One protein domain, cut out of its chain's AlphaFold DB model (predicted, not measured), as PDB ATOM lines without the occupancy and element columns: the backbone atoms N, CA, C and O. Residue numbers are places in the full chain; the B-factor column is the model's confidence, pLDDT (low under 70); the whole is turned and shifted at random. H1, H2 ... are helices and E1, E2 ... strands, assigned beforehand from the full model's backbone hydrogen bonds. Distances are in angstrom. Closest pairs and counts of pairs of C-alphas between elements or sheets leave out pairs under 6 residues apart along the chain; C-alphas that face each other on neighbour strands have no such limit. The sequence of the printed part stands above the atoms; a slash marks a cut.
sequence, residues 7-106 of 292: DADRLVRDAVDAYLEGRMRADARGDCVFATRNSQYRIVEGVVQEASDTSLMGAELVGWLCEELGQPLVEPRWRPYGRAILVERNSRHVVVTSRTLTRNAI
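AT A GLANCE: This is residues 7 to 106 of the 292 residues of an uncharacterized protein of Polyangiaceae bacterium (UniProt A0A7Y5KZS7). A curled, strongly twisted sheet of four strands, E5 E4 E6 E7, lies in the middle with the one helix, H1, over one of its faces. A second four-stranded sheet, E3 E2 E1 E8, is set off on the side away from H1, loosely joined to the first where E3 meets E4 and through the tight link from E7 to E8. The printed part has 100 residues, with named elements in the order H1 E1 E2 E3 E4 E5 E6 E7 E8; both sheets are antiparallel and the class is mixed, helices and strands. It is compact, with a radius of gyration of the C-alphas of 12.3 A and spans of 32 by 31 by 22 A.

HOW THE PARTS SIT: Start at H1, residues 7 to 20, where every O i to N i+4 pair is within hydrogen-bond range. It is on the sheet of E5, residues 71 to 75, E4, residues 60 to 68, E6, residues 83 to 88, and E7, residues 93 to 99, in that order. Its height over the sheet is 7.9 A, and it lies over E4, only just slantwise to the strands at 31 degrees on the local plane. The closest C-alphas of H1 and E5 are those of Ala 8 and Pro 72, 5.4 A apart. In the hairpin of E4 and E5, look for N 66 and O 73 at 2.8 A; between E4 and E6, N 62 and O 85 are at 2.9 A; in the hairpin of E6 and E7, N 86 and O 95 are at 2.8 A. The meander of E1, residues 31 to 35, E2, residues 40 to 44, and E3, residues 47 to 51, has each strand the antiparallel neighbour of the one before; N 34 and O 41 are at 2.8 A, N 49 and O 42 at 2.9 A. E8, residues 102 to 105, adds an edge strand beside E1, with N 33 and O 104 at 2.8 A. Between the sheets, the closest C-alphas of E3 and E4 are those of Val 47 and Glu 60, 4.5 A apart; E1 and E6 are apart.

IN THESE COORDINATES: Find C-alpha 7 at (173.023, 159.164, 248.870); from there H1 runs 20.1 A. E4, the longest strand by residues, begins at C-alpha 60, (190.088, 169.177, 238.564), and runs 24.0 A. E7 covers 19.0 A and E6 16.0 A; E1 and E2 13.6 A each, E5 12.6 A, E3 10.9 A. E8 runs 10.0 A to C-alpha 105 at (184.624, 169.750, 221.857).

THE WHOLE: The two C-alphas farthest apart are those of Leu 69 and Asn 90, 35.1 A. The printed part has no cut and no long link. Its mean pLDDT is 94.2, and no printed residue is under 70.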
ATOM      1  N   ASP A   7     172.386 160.231 249.647       94.94
ATOM      2  CA  ASP A   7     173.023 159.164 248.870       94.94
ATOM      3  C   ASP A   7     173.972 159.726 247.807       94.94
ATOM      4  O   ASP A   7     175.081 159.225 247.630       94.94
ATOM      5  N   ALA A   8     173.578 160.812 247.138       96.25
ATOM      6  CA  ALA A   8     174.435 161.482 246.168       96.25
ATOM      7  C   ALA A   8     175.663 162.124 246.830       96.25
ATOM      8  O   ALA A   8     176.751 162.052 246.269       96.25
ATOM      9  N   ASP A   9     175.507 162.730 248.009       95.88
ATOM     10  CA  ASP A   9     176.619 163.314 248.773       95.88
ATOM     11  C   ASP A   9     177.647 162.247 249.182       95.88
ATOM     12  O   ASP A   9     178.844 162.440 248.969       95.88
ATOM     13  N   ARG A  10     177.190 161.086 249.676       96.38
ATOM     14  CA  ARG A  10     178.071 159.947 249.994       96.38
ATOM     15  C   ARG A  10     178.844 159.468 248.767       96.38
ATOM     16  O   ARG A  10     180.066 159.405 248.813       96.38
ATOM     17  N   LEU A  11     178.149 159.240 247.651       97.25
ATOM     18  CA  LEU A  11     178.782 158.811 246.400       97.25
ATOM     19  C   LEU A  11     179.796 159.827 245.864       97.25
ATOM     20  O   LEU A  11     180.817 159.436 245.306       97.25
ATOM     21  N   VAL A  12     179.527 161.126 246.014       96.88
ATOM     22  CA  VAL A  12     180.474 162.179 245.624       96.88
ATOM     23  C   VAL A  12     181.736 162.112 246.480       96.88
ATOM     24  O   VAL A  12     182.826 162.209 245.924       96.88
ATOM     25  N   ARG A  13     181.615 161.918 247.798       96.56
ATOM     26  CA  ARG A  13     182.779 161.773 248.689       96.56
ATOM     27  C   ARG A  13     183.591 160.526 248.352       96.56
ATOM     28  O   ARG A  13     184.782 160.658 248.098       96.56
ATOM     29  N   ASP A  14     182.935 159.375 248.207       97.44
ATOM     30  CA  ASP A  14     183.593 158.115 247.833       97.44
ATOM     31  C   ASP A  14     184.329 158.233 246.487       97.44
ATOM     32  O   ASP A  14     185.433 157.716 246.308       97.44
ATOM     33  N   ALA A  15     183.724 158.936 245.526       97.31
ATOM     34  CA  ALA A  15     184.327 159.213 244.232       97.31
ATOM     35  C   ALA A  15     185.542 160.148 244.347       97.31
ATOM     36  O   ALA A  15     186.563 159.909 243.704       97.31
ATOM     37  N   VAL A  16     185.461 161.199 245.165       96.69
ATOM     38  CA  VAL A  16     186.593 162.102 245.421       96.69
ATOM     39  C   VAL A  16     187.738 161.349 246.097       96.69
ATOM     40  O   VAL A  16     188.874 161.466 245.641       96.69
ATOM     41  N   ASP A  17     187.456 160.517 247.096       96.06
ATOM     42  CA  ASP A  17     188.470 159.697 247.765       96.06
ATOM     43  C   ASP A  17     189.122 158.716 246.780       96.06
ATOM     44  O   ASP A  17     190.346 158.660 246.664       96.06
ATOM     45  N   ALA A  18     188.322 158.030 245.956       96.62
ATOM     46  CA  ALA A  18     188.834 157.155 244.902       96.62
ATOM     47  C   ALA A  18     189.684 157.901 243.857       96.62
ATOM     48  O   ALA A  18     190.619 157.325 243.299       96.62
ATOM     49  N   TYR A  19     189.370 159.164 243.567       95.88
ATOM     50  CA  TYR A  19     190.164 160.007 242.674       95.88
ATOM     51  C   TYR A  19     191.500 160.412 243.301       95.88
ATOM     52  O   TYR A  19     192.537 160.300 242.649       95.88
ATOM     53  N   LEU A  20     191.491 160.824 244.572       93.94
ATOM     54  CA  LEU A  20     192.704 161.176 245.316       93.94
ATOM     55  C   LEU A  20     193.640 159.971 245.490       93.94
ATOM     56  O   LEU A  20     194.858 160.127 245.441       93.94
ATOM     57  N   GLU A  21     193.080 158.769 245.618       95.25
ATOM     58  CA  GLU A  21     193.815 157.499 245.640       95.25
ATOM     59  C   GLU A  21     194.255 157.016 244.244       95.25
ATOM     60  O   GLU A  21     194.910 155.981 244.119       95.25
ATOM     61  N   GLY A  22     193.882 157.722 243.170       94.88
ATOM     62  CA  GLY A  22     194.220 157.355 241.793       94.88
ATOM     63  C   GLY A  22     193.460 156.140 241.245       94.88
ATOM     64  O   GLY A  22     193.773 155.667 240.151       94.88
ATOM     65  N   ARG A  23     192.445 155.639 241.963       97.00
ATOM     66  CA  ARG A  23     191.579 154.527 241.525       97.00
ATOM     67  C   ARG A  23     190.554 154.951 240.479       97.00
ATOM     68  O   ARG A  23     190.102 154.118 239.695       97.00
ATOM     69  N   MET A  24     190.176 156.227 240.462       93.69
ATOM     70  CA  MET A  24     189.213 156.776 239.513       93.69
ATOM     71  C   MET A  24     189.824 157.927 238.713       93.69
ATOM     72  O   MET A  24     190.543 158.763 239.251       93.69
ATOM     73  N   ARG A  25     189.508 157.994 237.418       93.25
ATOM     74  CA  ARG A  25     189.914 159.095 236.540       93.25
ATOM     75  C   ARG A  25     188.771 159.461 235.604       93.25
ATOM     76  O   ARG A  25     188.260 158.593 234.895       93.25
ATOM     77  N   ALA A  26     188.390 160.735 235.580       93.25
ATOM     78  CA  ALA A  26     187.401 161.225 234.632       93.25
ATOM     79  C   ALA A  26     187.892 161.062 233.186       93.25
ATOM     80  O   ALA A  26     189.059 161.303 232.866       93.25
ATOM     81  N   ASP A  27     186.972 160.722 232.286       90.44
ATOM     82  CA  ASP A  27     187.195 160.744 230.843       90.44
ATOM     83  C   ASP A  27     187.073 162.187 230.330       90.44
ATOM     84  O   ASP A  27     186.117 162.577 229.657       90.44
ATOM     85  N   ALA A  28     188.047 163.011 230.712       80.56
ATOM     86  CA  ALA A  28     188.159 164.412 230.323       80.56
ATOM     87  C   ALA A  28     189.048 164.581 229.083       80.56
ATOM     88  O   ALA A  28     189.929 165.440 229.040       80.56
ATOM     89  N   ARG A  29     188.889 163.702 228.087       80.88
ATOM     90  CA  ARG A  29     189.762 163.720 226.909       80.88
ATOM     91  C   ARG A  29     189.509 164.958 226.055       80.88
ATOM     92  O   ARG A  29     188.395 165.180 225.572       80.88
ATOM     93  N   GLY A  30     190.595 165.683 225.807       87.00
ATOM     94  CA  GLY A  30     190.640 166.844 224.931       87.00
ATOM     95  C   GLY A  30     190.132 168.125 225.584       87.00
ATOM     96  O   GLY A  30     189.962 168.221 226.796       87.00
ATOM     97  N   ASP A  31     189.911 169.114 224.731       93.88
ATOM     98  CA  ASP A  31     189.419 170.434 225.096       93.88
ATOM     99  C   ASP A  31     187.906 170.492 224.882       93.88
ATOM    100  O   ASP A  31     187.419 170.397 223.747       93.88
ATOM    101  N   CYS A  32     187.159 170.565 225.981       94.88
ATOM    102  CA  CYS A  32     185.704 170.509 225.986       94.88
ATOM    103  C   CYS A  32     185.109 171.697 226.731       94.88
ATOM    104  O   CYS A  32     185.497 172.012 227.852       94.88
ATOM    105  N   VAL A  33     184.076 172.287 226.144       95.94
ATOM    106  CA  VAL A  33     183.253 173.322 226.759       95.94
ATOM    107  C   VAL A  33     181.918 172.730 227.151       95.94
ATOM    108  O   VAL A  33     181.209 172.143 226.331       95.94
ATOM    109  N   PHE A  34     181.572 172.916 228.412       96.00
ATOM    110  CA  PHE A  34     180.335 172.463 229.006       96.00
ATOM    111  C   PHE A  34     179.486 173.673 229.363       96.00
ATOM    112  O   PHE A  34     179.982 174.643 229.939       96.00
ATOM    113  N   ALA A  35     178.201 173.619 229.026       95.81
ATOM    114  CA  ALA A  35     177.252 174.655 229.411       95.81
ATOM    115  C   ALA A  35     176.175 174.073 230.323       95.81
ATOM    116  O   ALA A  35     175.568 173.037 230.037       95.81
ATOM    117  N   THR A  36     175.930 174.765 231.427       95.06
ATOM    118  CA  THR A  36     174.754 174.587 232.277       95.06
ATOM    119  C   THR A  36     173.699 175.629 231.896       95.06
ATOM    120  O   THR A  36     173.843 176.355 230.916       95.06
ATOM    121  N   ARG A  37     172.618 175.728 232.676       92.75
ATOM    122  CA  ARG A  37     171.584 176.750 232.466       92.75
ATOM    123  C   ARG A  37     172.120 178.185 232.583       92.75
ATOM    124  O   ARG A  37     171.658 179.050 231.851       92.75
ATOM    125  N   ASN A  38     173.046 178.426 233.514       92.69
ATOM    126  CA  ASN A  38     173.470 179.778 233.905       92.69
ATOM    127  C   ASN A  38     174.988 179.991 233.829       92.69
ATOM    128  O   ASN A  38     175.456 181.095 234.078       92.69
ATOM    129  N   SER A  39     175.760 178.942 233.559       94.50
ATOM    130  CA  SER A  39     177.218 179.004 233.560       94.50
ATOM    131  C   SER A  39     177.797 178.155 232.447       94.50
ATOM    132  O   SER A  39     177.206 177.158 232.027       94.50
ATOM    133  N   GLN A  40     178.978 178.540 231.997       96.06
ATOM    134  CA  GLN A  40     179.762 177.812 231.020       96.06
ATOM    135  C   GLN A  40     181.168 177.626 231.577       96.06
ATOM    136  O   GLN A  40     181.691 178.514 232.250       96.06
ATOM    137  N   TYR A  41     181.768 176.470 231.328       96.56
ATOM    138  CA  TYR A  41     183.137 176.189 231.735       96.56
ATOM    139  C   TYR A  41     183.851 175.323 230.695       96.56
ATOM    140  O   TYR A  41     183.242 174.474 230.042       96.56
ATOM    141  N   ARG A  42     185.146 175.568 230.522       96.19
ATOM    142  CA  ARG A  42     186.057 174.883 229.610       96.19
ATOM    143  C   ARG A  42     187.000 174.015 230.423       96.19
ATOM    144  O   ARG A  42     187.699 174.510 231.304       96.19
ATOM    145  N   ILE A  43     187.019 172.729 230.105       96.06
ATOM    146  CA  ILE A  43     187.911 171.746 230.707       96.06
ATOM    147  C   ILE A  43     188.917 171.312 229.652       96.06
ATOM    148  O   ILE A  43     188.534 170.858 228.571       96.06
ATOM    149  N   VAL A  44     190.193 171.421 230.001       95.19
ATOM    150  CA  VAL A  44     191.327 170.980 229.190       95.19
ATOM    151  C   VAL A  44     192.097 169.955 230.009       95.19
ATOM    152  O   VAL A  44     192.534 170.253 231.117       95.19
ATOM    153  N   GLU A  45     192.203 168.729 229.492       93.12
ATOM    154  CA  GLU A  45     192.936 167.622 230.139       93.12
ATOM    155  C   GLU A  45     192.476 167.300 231.573       93.12
ATOM    156  O   GLU A  45     193.234 166.802 232.401       93.12
ATOM    157  N   GLY A  46     191.199 167.548 231.869       94.69
ATOM    158  CA  GLY A  46     190.630 167.319 233.197       94.69
ATOM    159  C   GLY A  46     190.783 168.481 234.168       94.69
ATOM    160  O   GLY A  46     190.344 168.335 235.299       94.69
ATOM    161  N   VAL A  47     191.315 169.629 233.749       96.06
ATOM    162  CA  VAL A  47     191.394 170.841 234.577       96.06
ATOM    163  C   VAL A  47     190.525 171.942 233.978       96.06
ATOM    164  O   VAL A  47     190.512 172.149 232.762       96.06
ATOM    165  N   VAL A  48     189.782 172.656 234.819       96.25
ATOM    166  CA  VAL A  48     188.984 173.814 234.404       96.25
ATOM    167  C   VAL A  48     189.919 174.988 234.101       96.25
ATOM    168  O   VAL A  48     190.563 175.521 235.000       96.25
ATOM    169  N   GLN A  49     189.978 175.403 232.836       96.56
ATOM    170  CA  GLN A  49     190.817 176.522 232.383       96.56
ATOM    171  C   GLN A  49     190.053 177.844 232.336       96.56
ATOM    172  O   GLN A  49     190.594 178.888 232.676       96.56
ATOM    173  N   GLU A  50     188.787 177.808 231.927       95.56
ATOM    174  CA  GLU A  50     187.931 178.993 231.836       95.56
ATOM    175  C   GLU A  50     186.563 178.651 232.415       95.56
ATOM    176  O   GLU A  50     186.027 177.576 232.153       95.56
ATOM    177  N   ALA A  51     185.973 179.554 233.187       95.81
ATOM    178  CA  ALA A  51     184.628 179.378 233.710       95.81
ATOM    179  C   ALA A  51     183.946 180.732 233.887       95.81
ATOM    180  O   ALA A  51     184.600 181.734 234.165       95.81
ATOM    181  N   SER A  52     182.618 180.759 233.750       95.06
ATOM    182  CA  SER A  52     181.824 181.946 234.093       95.06
ATOM    183  C   SER A  52     181.959 182.313 235.573       95.06
ATOM    184  O   SER A  52     181.860 183.482 235.922       95.06
ATOM    185  N   ASP A  53     182.170 181.310 236.428       91.94
ATOM    186  CA  ASP A  53     182.483 181.470 237.844       91.94
ATOM    187  C   ASP A  53     183.975 181.193 238.054       91.94
ATOM    188  O   ASP A  53     184.439 180.064 237.875       91.94
ATOM    189  N   THR A  54     184.731 182.230 238.410       90.88
ATOM    190  CA  THR A  54     186.189 182.155 238.560       90.88
ATOM    191  C   THR A  54     186.623 181.266 239.721       90.88
ATOM    192  O   THR A  54     187.759 180.799 239.709       90.88
ATOM    193  N   SER A  55     185.736 180.962 240.677       90.81
ATOM    194  CA  SER A  55     186.028 180.018 241.768       90.81
ATOM    195  C   SER A  55     186.244 178.580 241.287       90.81
ATOM    196  O   SER A  55     186.814 177.768 242.008       90.81
ATOM    197  N   LEU A  56     185.813 178.258 240.062       92.25
ATOM    198  CA  LEU A  56     186.019 176.945 239.452       92.25
ATOM    199  C   LEU A  56     187.355 176.835 238.711       92.25
ATOM    200  O   LEU A  56     187.723 175.735 238.308       92.25
ATOM    201  N   MET A  57     188.056 177.947 238.466       95.06
ATOM    202  CA  MET A  57     189.301 177.928 237.695       95.06
ATOM    203  C   MET A  57     190.384 177.137 238.431       95.06
ATOM    204  O   MET A  57     190.618 177.336 239.618       95.06
ATOM    205  N   GLY A  58     191.056 176.239 237.711       94.69
ATOM    206  CA  GLY A  58     192.060 175.340 238.278       94.69
ATOM    207  C   GLY A  58     191.484 174.118 239.000       94.69
ATOM    208  O   GLY A  58     192.256 173.253 239.409       94.69
ATOM    209  N   ALA A  59     190.158 173.999 239.133       96.56
ATOM    210  CA  ALA A  59     189.549 172.801 239.696       96.56
ATOM    211  C   ALA A  59     189.700 171.605 238.742       96.56
ATOM    212  O   ALA A  59     189.608 171.739 237.517       96.56
ATOM    213  N   GLU A  60     189.907 170.421 239.305       96.75
ATOM    214  CA  GLU A  60     190.088 169.177 238.564       96.75
ATOM    215  C   GLU A  60     188.781 168.392 238.471       96.75
ATOM    216  O   GLU A  60     188.020 168.296 239.433       96.75
ATOM    217  N   LEU A  61     188.523 167.796 237.310       97.12
ATOM    218  CA  LEU A  61     187.359 166.960 237.068       97.12
ATOM    219  C   LEU A  61     187.572 165.558 237.638       97.12
ATOM    220  O   LEU A  61     188.382 164.777 237.139       97.12
ATOM    221  N   VAL A  62     186.757 165.230 238.636       97.31
ATOM    222  CA  VAL A  62     186.716 163.922 239.294       97.31
ATOM    223  C   VAL A  62     185.837 162.957 238.502       97.31
ATOM    224  O   VAL A  62     186.238 161.835 238.199       97.31
ATOM    225  N   GLY A  63     184.646 163.412 238.108       97.25
ATOM    226  CA  GLY A  63     183.670 162.604 237.384       97.25
ATOM    227  C   GLY A  63     182.347 163.334 237.171       97.25
ATOM    228  O   GLY A  63     182.253 164.555 237.326       97.25
ATOM    229  N   TRP A  64     181.320 162.573 236.810       97.62
ATOM    230  CA  TRP A  64     179.989 163.073 236.491       97.62
ATOM    231  C   TRP A  64     178.948 162.397 237.370       97.62
ATOM    232  O   TRP A  64     178.742 161.191 237.284       97.62
ATOM    233  N   LEU A  65     178.265 163.182 238.196       97.50
ATOM    234  CA  LEU A  65     177.120 162.726 238.968       97.50
ATOM    235  C   LEU A  65     175.875 162.729 238.075       97.50
ATOM    236  O   LEU A  65     175.347 163.787 237.712       97.50
ATOM    237  N   CYS A  66     175.407 161.538 237.740       96.19
ATOM    238  CA  CYS A  66     174.213 161.269 236.956       96.19
ATOM    239  C   CYS A  66     173.079 160.756 237.854       96.19
ATOM    240  O   CYS A  66     173.303 160.295 238.970       96.19
ATOM    241  N   GLU A  67     171.847 160.851 237.361       93.81
ATOM    242  CA  GLU A  67     170.658 160.280 238.000       93.81
ATOM    243  C   GLU A  67     170.023 159.323 236.987       93.81
ATOM    244  O   GLU A  67     169.502 159.762 235.960       93.81
ATOM    245  N   GLU A  68     170.102 158.018 237.244       92.25
ATOM    246  CA  GLU A  68     169.533 156.976 236.386       92.25
ATOM    247  C   GLU A  68     168.402 156.282 237.148       92.25
ATOM    248  O   GLU A  68     168.602 155.773 238.246       92.25
ATOM    249  N   LEU A  69     167.178 156.324 236.606       91.94
ATOM    250  CA  LEU A  69     165.979 155.757 237.250       91.94
ATOM    251  C   LEU A  69     165.734 156.270 238.688       91.94
ATOM    252  O   LEU A  69     165.186 155.563 239.528       91.94
ATOM    253  N   GLY A  70     166.142 157.511 238.974       90.06
ATOM    254  CA  GLY A  70     166.022 158.128 240.300       90.06
ATOM    255  C   GLY A  70     167.130 157.747 241.286       90.06
ATOM    256  O   GLY A  70     167.122 158.246 242.408       90.06
ATOM    257  N   GLN A  71     168.091 156.916 240.878       94.69
ATOM    258  CA  GLN A  71     169.263 156.569 241.676       94.69
ATOM    259  C   GLN A  71     170.463 157.434 241.262       94.69
ATOM    260  O   GLN A  71     170.737 157.562 240.063       94.69
ATOM    261  N   PRO A  72     171.179 158.054 242.218       96.38
ATOM    262  CA  PRO A  72     172.413 158.758 241.912       96.38
ATOM    263  C   PRO A  72     173.523 157.759 241.560       96.38
ATOM    264  O   PRO A  72     173.668 156.721 242.197       96.38
ATOM    265  N   LEU A  73     174.324 158.090 240.551       96.75
ATOM    266  CA  LEU A  73     175.487 157.314 240.121       96.75
ATOM    267  C   LEU A  73     176.607 158.274 239.719       96.75
ATOM    268  O   LEU A  73     176.341 159.293 239.084       96.75
ATOM    269  N   VAL A  74     177.857 157.939 240.039       97.62
ATOM    270  CA  VAL A  74     179.022 158.663 239.515       97.62
ATOM    271  C   VAL A  74     179.633 157.885 238.363       97.62
ATOM    272  O   VAL A  74     179.979 156.714 238.504       97.62
ATOM    273  N   GLU A  75     179.790 158.549 237.223       96.62
ATOM    274  CA  GLU A  75     180.451 157.991 236.053       96.62
ATOM    275  C   GLU A  75     181.710 158.779 235.677       96.62
ATOM    276  O   GLU A  75     181.740 160.007 235.779       96.62
ATOM    277  N   PRO A  76     182.752 158.107 235.157       95.75
ATOM    278  CA  PRO A  76     183.934 158.798 234.652       95.75
ATOM    279  C   PRO A  76     183.638 159.544 233.345       95.75
ATOM    280  O   PRO A  76     184.273 160.554 233.045       95.75
ATOM    281  N   ARG A  77     182.674 159.061 232.553       95.12
ATOM    282  CA  ARG A  77     182.337 159.608 231.239       95.12
ATOM    283  C   ARG A  77     181.186 160.600 231.335       95.12
ATOM    284  O   ARG A  77     180.207 160.368 232.029       95.12
ATOM    285  N   TRP A  78     181.281 161.679 230.559       94.62
ATOM    286  CA  TRP A  78     180.193 162.643 230.451       94.62
ATOM    287  C   TRP A  78     178.926 162.012 229.858       94.62
ATOM    288  O   TRP A  78     178.977 161.385 228.792       94.62
ATOM    289  N   ARG A  79     177.782 162.282 230.499       93.25
ATOM    290  CA  ARG A  79     176.437 162.039 229.968       93.25
ATOM    291  C   ARG A  79     175.601 163.325 229.970       93.25
ATOM    292  O   ARG A  79     175.809 164.186 230.831       93.25
ATOM    293  N   PRO A  80     174.620 163.448 229.055       92.44
ATOM    294  CA  PRO A  80     173.641 164.529 229.099       92.44
ATOM    295  C   PRO A  80     172.981 164.638 230.477       92.44
ATOM    296  O   PRO A  80     172.648 163.623 231.087       92.44
ATOM    297  N   TYR A  81     172.793 165.868 230.959       94.31
ATOM    298  CA  TYR A  81     172.221 166.199 232.272       94.31
ATOM    299  C   TYR A  81     173.056 165.798 233.497       94.31
ATOM    300  O   TYR A  81     172.646 166.103 234.619       94.31
ATOM    301  N   GLY A  82     174.232 165.189 233.309       95.56
ATOM    302  CA  GLY A  82     175.182 164.941 234.390       95.56
ATOM    303  C   GLY A  82     175.669 166.245 235.028       95.56
ATOM    304  O   GLY A  82     175.749 167.287 234.373       95.56
ATOM    305  N   ARG A  83     175.986 166.193 236.319       96.69
ATOM    306  CA  ARG A  83     176.621 167.284 237.070       96.69
ATOM    307  C   ARG A  83     178.114 166.998 237.172       96.69
ATOM    308  O   ARG A  83     178.476 165.892 237.559       96.69
ATOM    309  N   ALA A  84     178.974 167.953 236.834       96.94
ATOM    310  CA  ALA A  84     180.410 167.774 237.023       96.94
ATOM    311  C   ALA A  84     180.735 167.785 238.519       96.94
ATOM    312  O   ALA A  84     180.235 168.642 239.253       96.94
ATOM    313  N   ILE A  85     181.567 166.841 238.946       97.50
ATOM    314  CA  ILE A  85     182.191 166.827 240.267       97.50
ATOM    315  C   ILE A  85     183.601 167.374 240.076       97.50
ATOM    316  O   ILE A  85     184.422 166.757 239.392       97.50
ATOM    317  N   LEU A  86     183.852 168.546 240.640       97.00
ATOM    318  CA  LEU A  86     185.119 169.253 240.558       97.00
ATOM    319  C   LEU A  86     185.762 169.286 241.944       97.00
ATOM    320  O   LEU A  86     185.066 169.497 242.939       97.00
ATOM    321  N   VAL A  87     187.075 169.097 242.012       96.88
ATOM    322  CA  VAL A  87     187.843 169.230 243.252       96.88
ATOM    323  C   VAL A  87     188.962 170.241 243.061       96.88
ATOM    324  O   VAL A  87     189.742 170.163 242.114       96.88
ATOM    325  N   GLU A  88     189.055 171.203 243.965       94.50
ATOM    326  CA  GLU A  88     190.208 172.090 244.027       94.50
ATOM    327  C   GLU A  88     191.266 171.453 244.938       94.50
ATOM    328  O   GLU A  88     191.065 171.335 246.146       94.50
ATOM    329  N   ARG A  89     192.409 171.023 244.384       82.94
ATOM    330  CA  ARG A  89     193.440 170.301 245.160       82.94
ATOM    331  C   ARG A  89     193.988 171.092 246.346       82.94
ATOM    332  O   ARG A  89     194.291 170.500 247.377       82.94
ATOM    333  N   ASN A  90     194.107 172.410 246.197       85.31
ATOM    334  CA  ASN A  90     194.719 173.273 247.208       85.31
ATOM    335  C   ASN A  90     193.842 173.412 248.458       85.31
ATOM    336  O   ASN A  90     194.350 173.384 249.574       85.31
ATOM    337  N   SER A  91     192.529 173.542 248.270       87.44
ATOM    338  CA  SER A  91     191.555 173.740 249.348       87.44
ATOM    339  C   SER A  91     190.824 172.452 249.740       87.44
ATOM    340  O   SER A  91     190.107 172.433 250.738       87.44
ATOM    341  N   ARG A  92     190.973 171.383 248.943       87.12
ATOM    342  CA  ARG A  92     190.136 170.169 248.969       87.12
ATOM    343  C   ARG A  92     188.641 170.485 248.909       87.12
ATOM    344  O   ARG A  92     187.813 169.710 249.386       87.12
ATOM    345  N   HIS A  93     188.289 171.626 248.323       93.81
ATOM    346  CA  HIS A  93     186.908 172.037 248.185       93.81
ATOM    347  C   HIS A  93     186.260 171.265 247.036       93.81
ATOM    348  O   HIS A  93     186.760 171.259 245.907       93.81
ATOM    349  N   VAL A  94     185.152 170.592 247.343       95.25
ATOM    350  CA  VAL A  94     184.381 169.814 246.374       95.25
ATOM    351  C   VAL A  94     183.239 170.673 245.858       95.25
ATOM    352  O   VAL A  94     182.392 171.129 246.625       95.25
ATOM    353  N   VAL A  95     183.188 170.857 244.543       95.06
ATOM    354  CA  VAL A  95     182.118 171.588 243.874       95.06
ATOM    355  C   VAL A  95     181.358 170.650 242.955       95.06
ATOM    356  O   VAL A  95     181.922 170.053 242.042       95.06
ATOM    357  N   VAL A  96     180.046 170.558 243.160       96.12
ATOM    358  CA  VAL A  96     179.153 169.843 242.245       96.12
ATOM    359  C   VAL A  96     178.351 170.855 241.446       96.12
ATOM    360  O   VAL A  96     177.591 171.655 242.000       96.12
ATOM    361  N   THR A  97     178.522 170.840 240.126       95.19
ATOM    362  CA  THR A  97     177.874 171.827 239.259       95.19
ATOM    363  C   THR A  97     176.374 171.567 239.125       95.19
ATOM    364  O   THR A  97     175.846 170.501 239.445       95.19
ATOM    365  N   SER A  98     175.657 172.538 238.558       94.56
ATOM    366  CA  SER A  98     174.316 172.278 238.021       94.56
ATOM    367  C   SER A  98     174.367 171.287 236.852       94.56
ATOM    368  O   SER A  98     175.440 170.997 236.316       94.56
ATOM    369  N   ARG A  99     173.195 170.776 236.449       95.06
ATOM    370  CA  ARG A  99     173.060 169.849 235.316       95.06
ATOM    371  C   ARG A  99     173.655 170.459 234.045       95.06
ATOM    372  O   ARG A  99     173.279 171.566 233.647       95.06
ATOM    373  N   THR A 100     174.549 169.716 233.409       94.31
ATOM    374  CA  THR A 100     175.196 170.105 232.159       94.31
ATOM    375  C   THR A 100     174.299 169.748 230.981       94.31
ATOM    376  O   THR A 100     173.894 168.597 230.812       94.31
ATOM    377  N   LEU A 101     173.967 170.750 230.171       94.25
ATOM    378  CA  LEU A 101     173.028 170.638 229.056       94.25
ATOM    379  C   LEU A 101     173.736 170.269 227.755       94.25
ATOM    380  O   LEU A 101     173.232 169.450 226.992       94.25
ATOM    381  N   THR A 102     174.905 170.858 227.505       92.62
ATOM    382  CA  THR A 102     175.655 170.648 226.264       92.62
ATOM    383  C   THR A 102     177.133 170.405 226.539       92.62
ATOM    384  O   THR A 102     177.686 170.863 227.543       92.62
ATOM    385  N   ARG A 103     177.763 169.666 225.622       92.81
ATOM    386  CA  ARG A 103     179.206 169.445 225.547       92.81
ATOM    387  C   ARG A 103     179.656 169.750 224.125       92.81
ATOM    388  O   ARG A 103     179.244 169.058 223.197       92.81
ATOM    389  N   ASN A 104     180.545 170.723 223.981       92.00
ATOM    390  CA  ASN A 104     181.152 171.105 222.713       92.00
ATOM    391  C   ASN A 104     182.659 170.843 222.791       92.00
ATOM    392  O   ASN A 104     183.350 171.471 223.587       92.00
ATOM    393  N   ALA A 105     183.179 169.915 221.990       89.12
ATOM    394  CA  ALA A 105     184.624 169.750 221.857       89.12
ATOM    395  C   ALA A 105     185.181 170.898 220.997       89.12
ATOM    396  O   ALA A 105     184.711 171.092 219.877       89.12
ATOM    397  N   ILE A 106     186.147 171.666 221.514       82.69
ATOM    398  CA  ILE A 106     186.780 172.772 220.770       82.69
ATOM    399  C   ILE A 106     187.795 172.224 219.760       82.69
ATOM    400  O   ILE A 106     187.934 172.752 218.659       82.69
TER     401      ILE A 106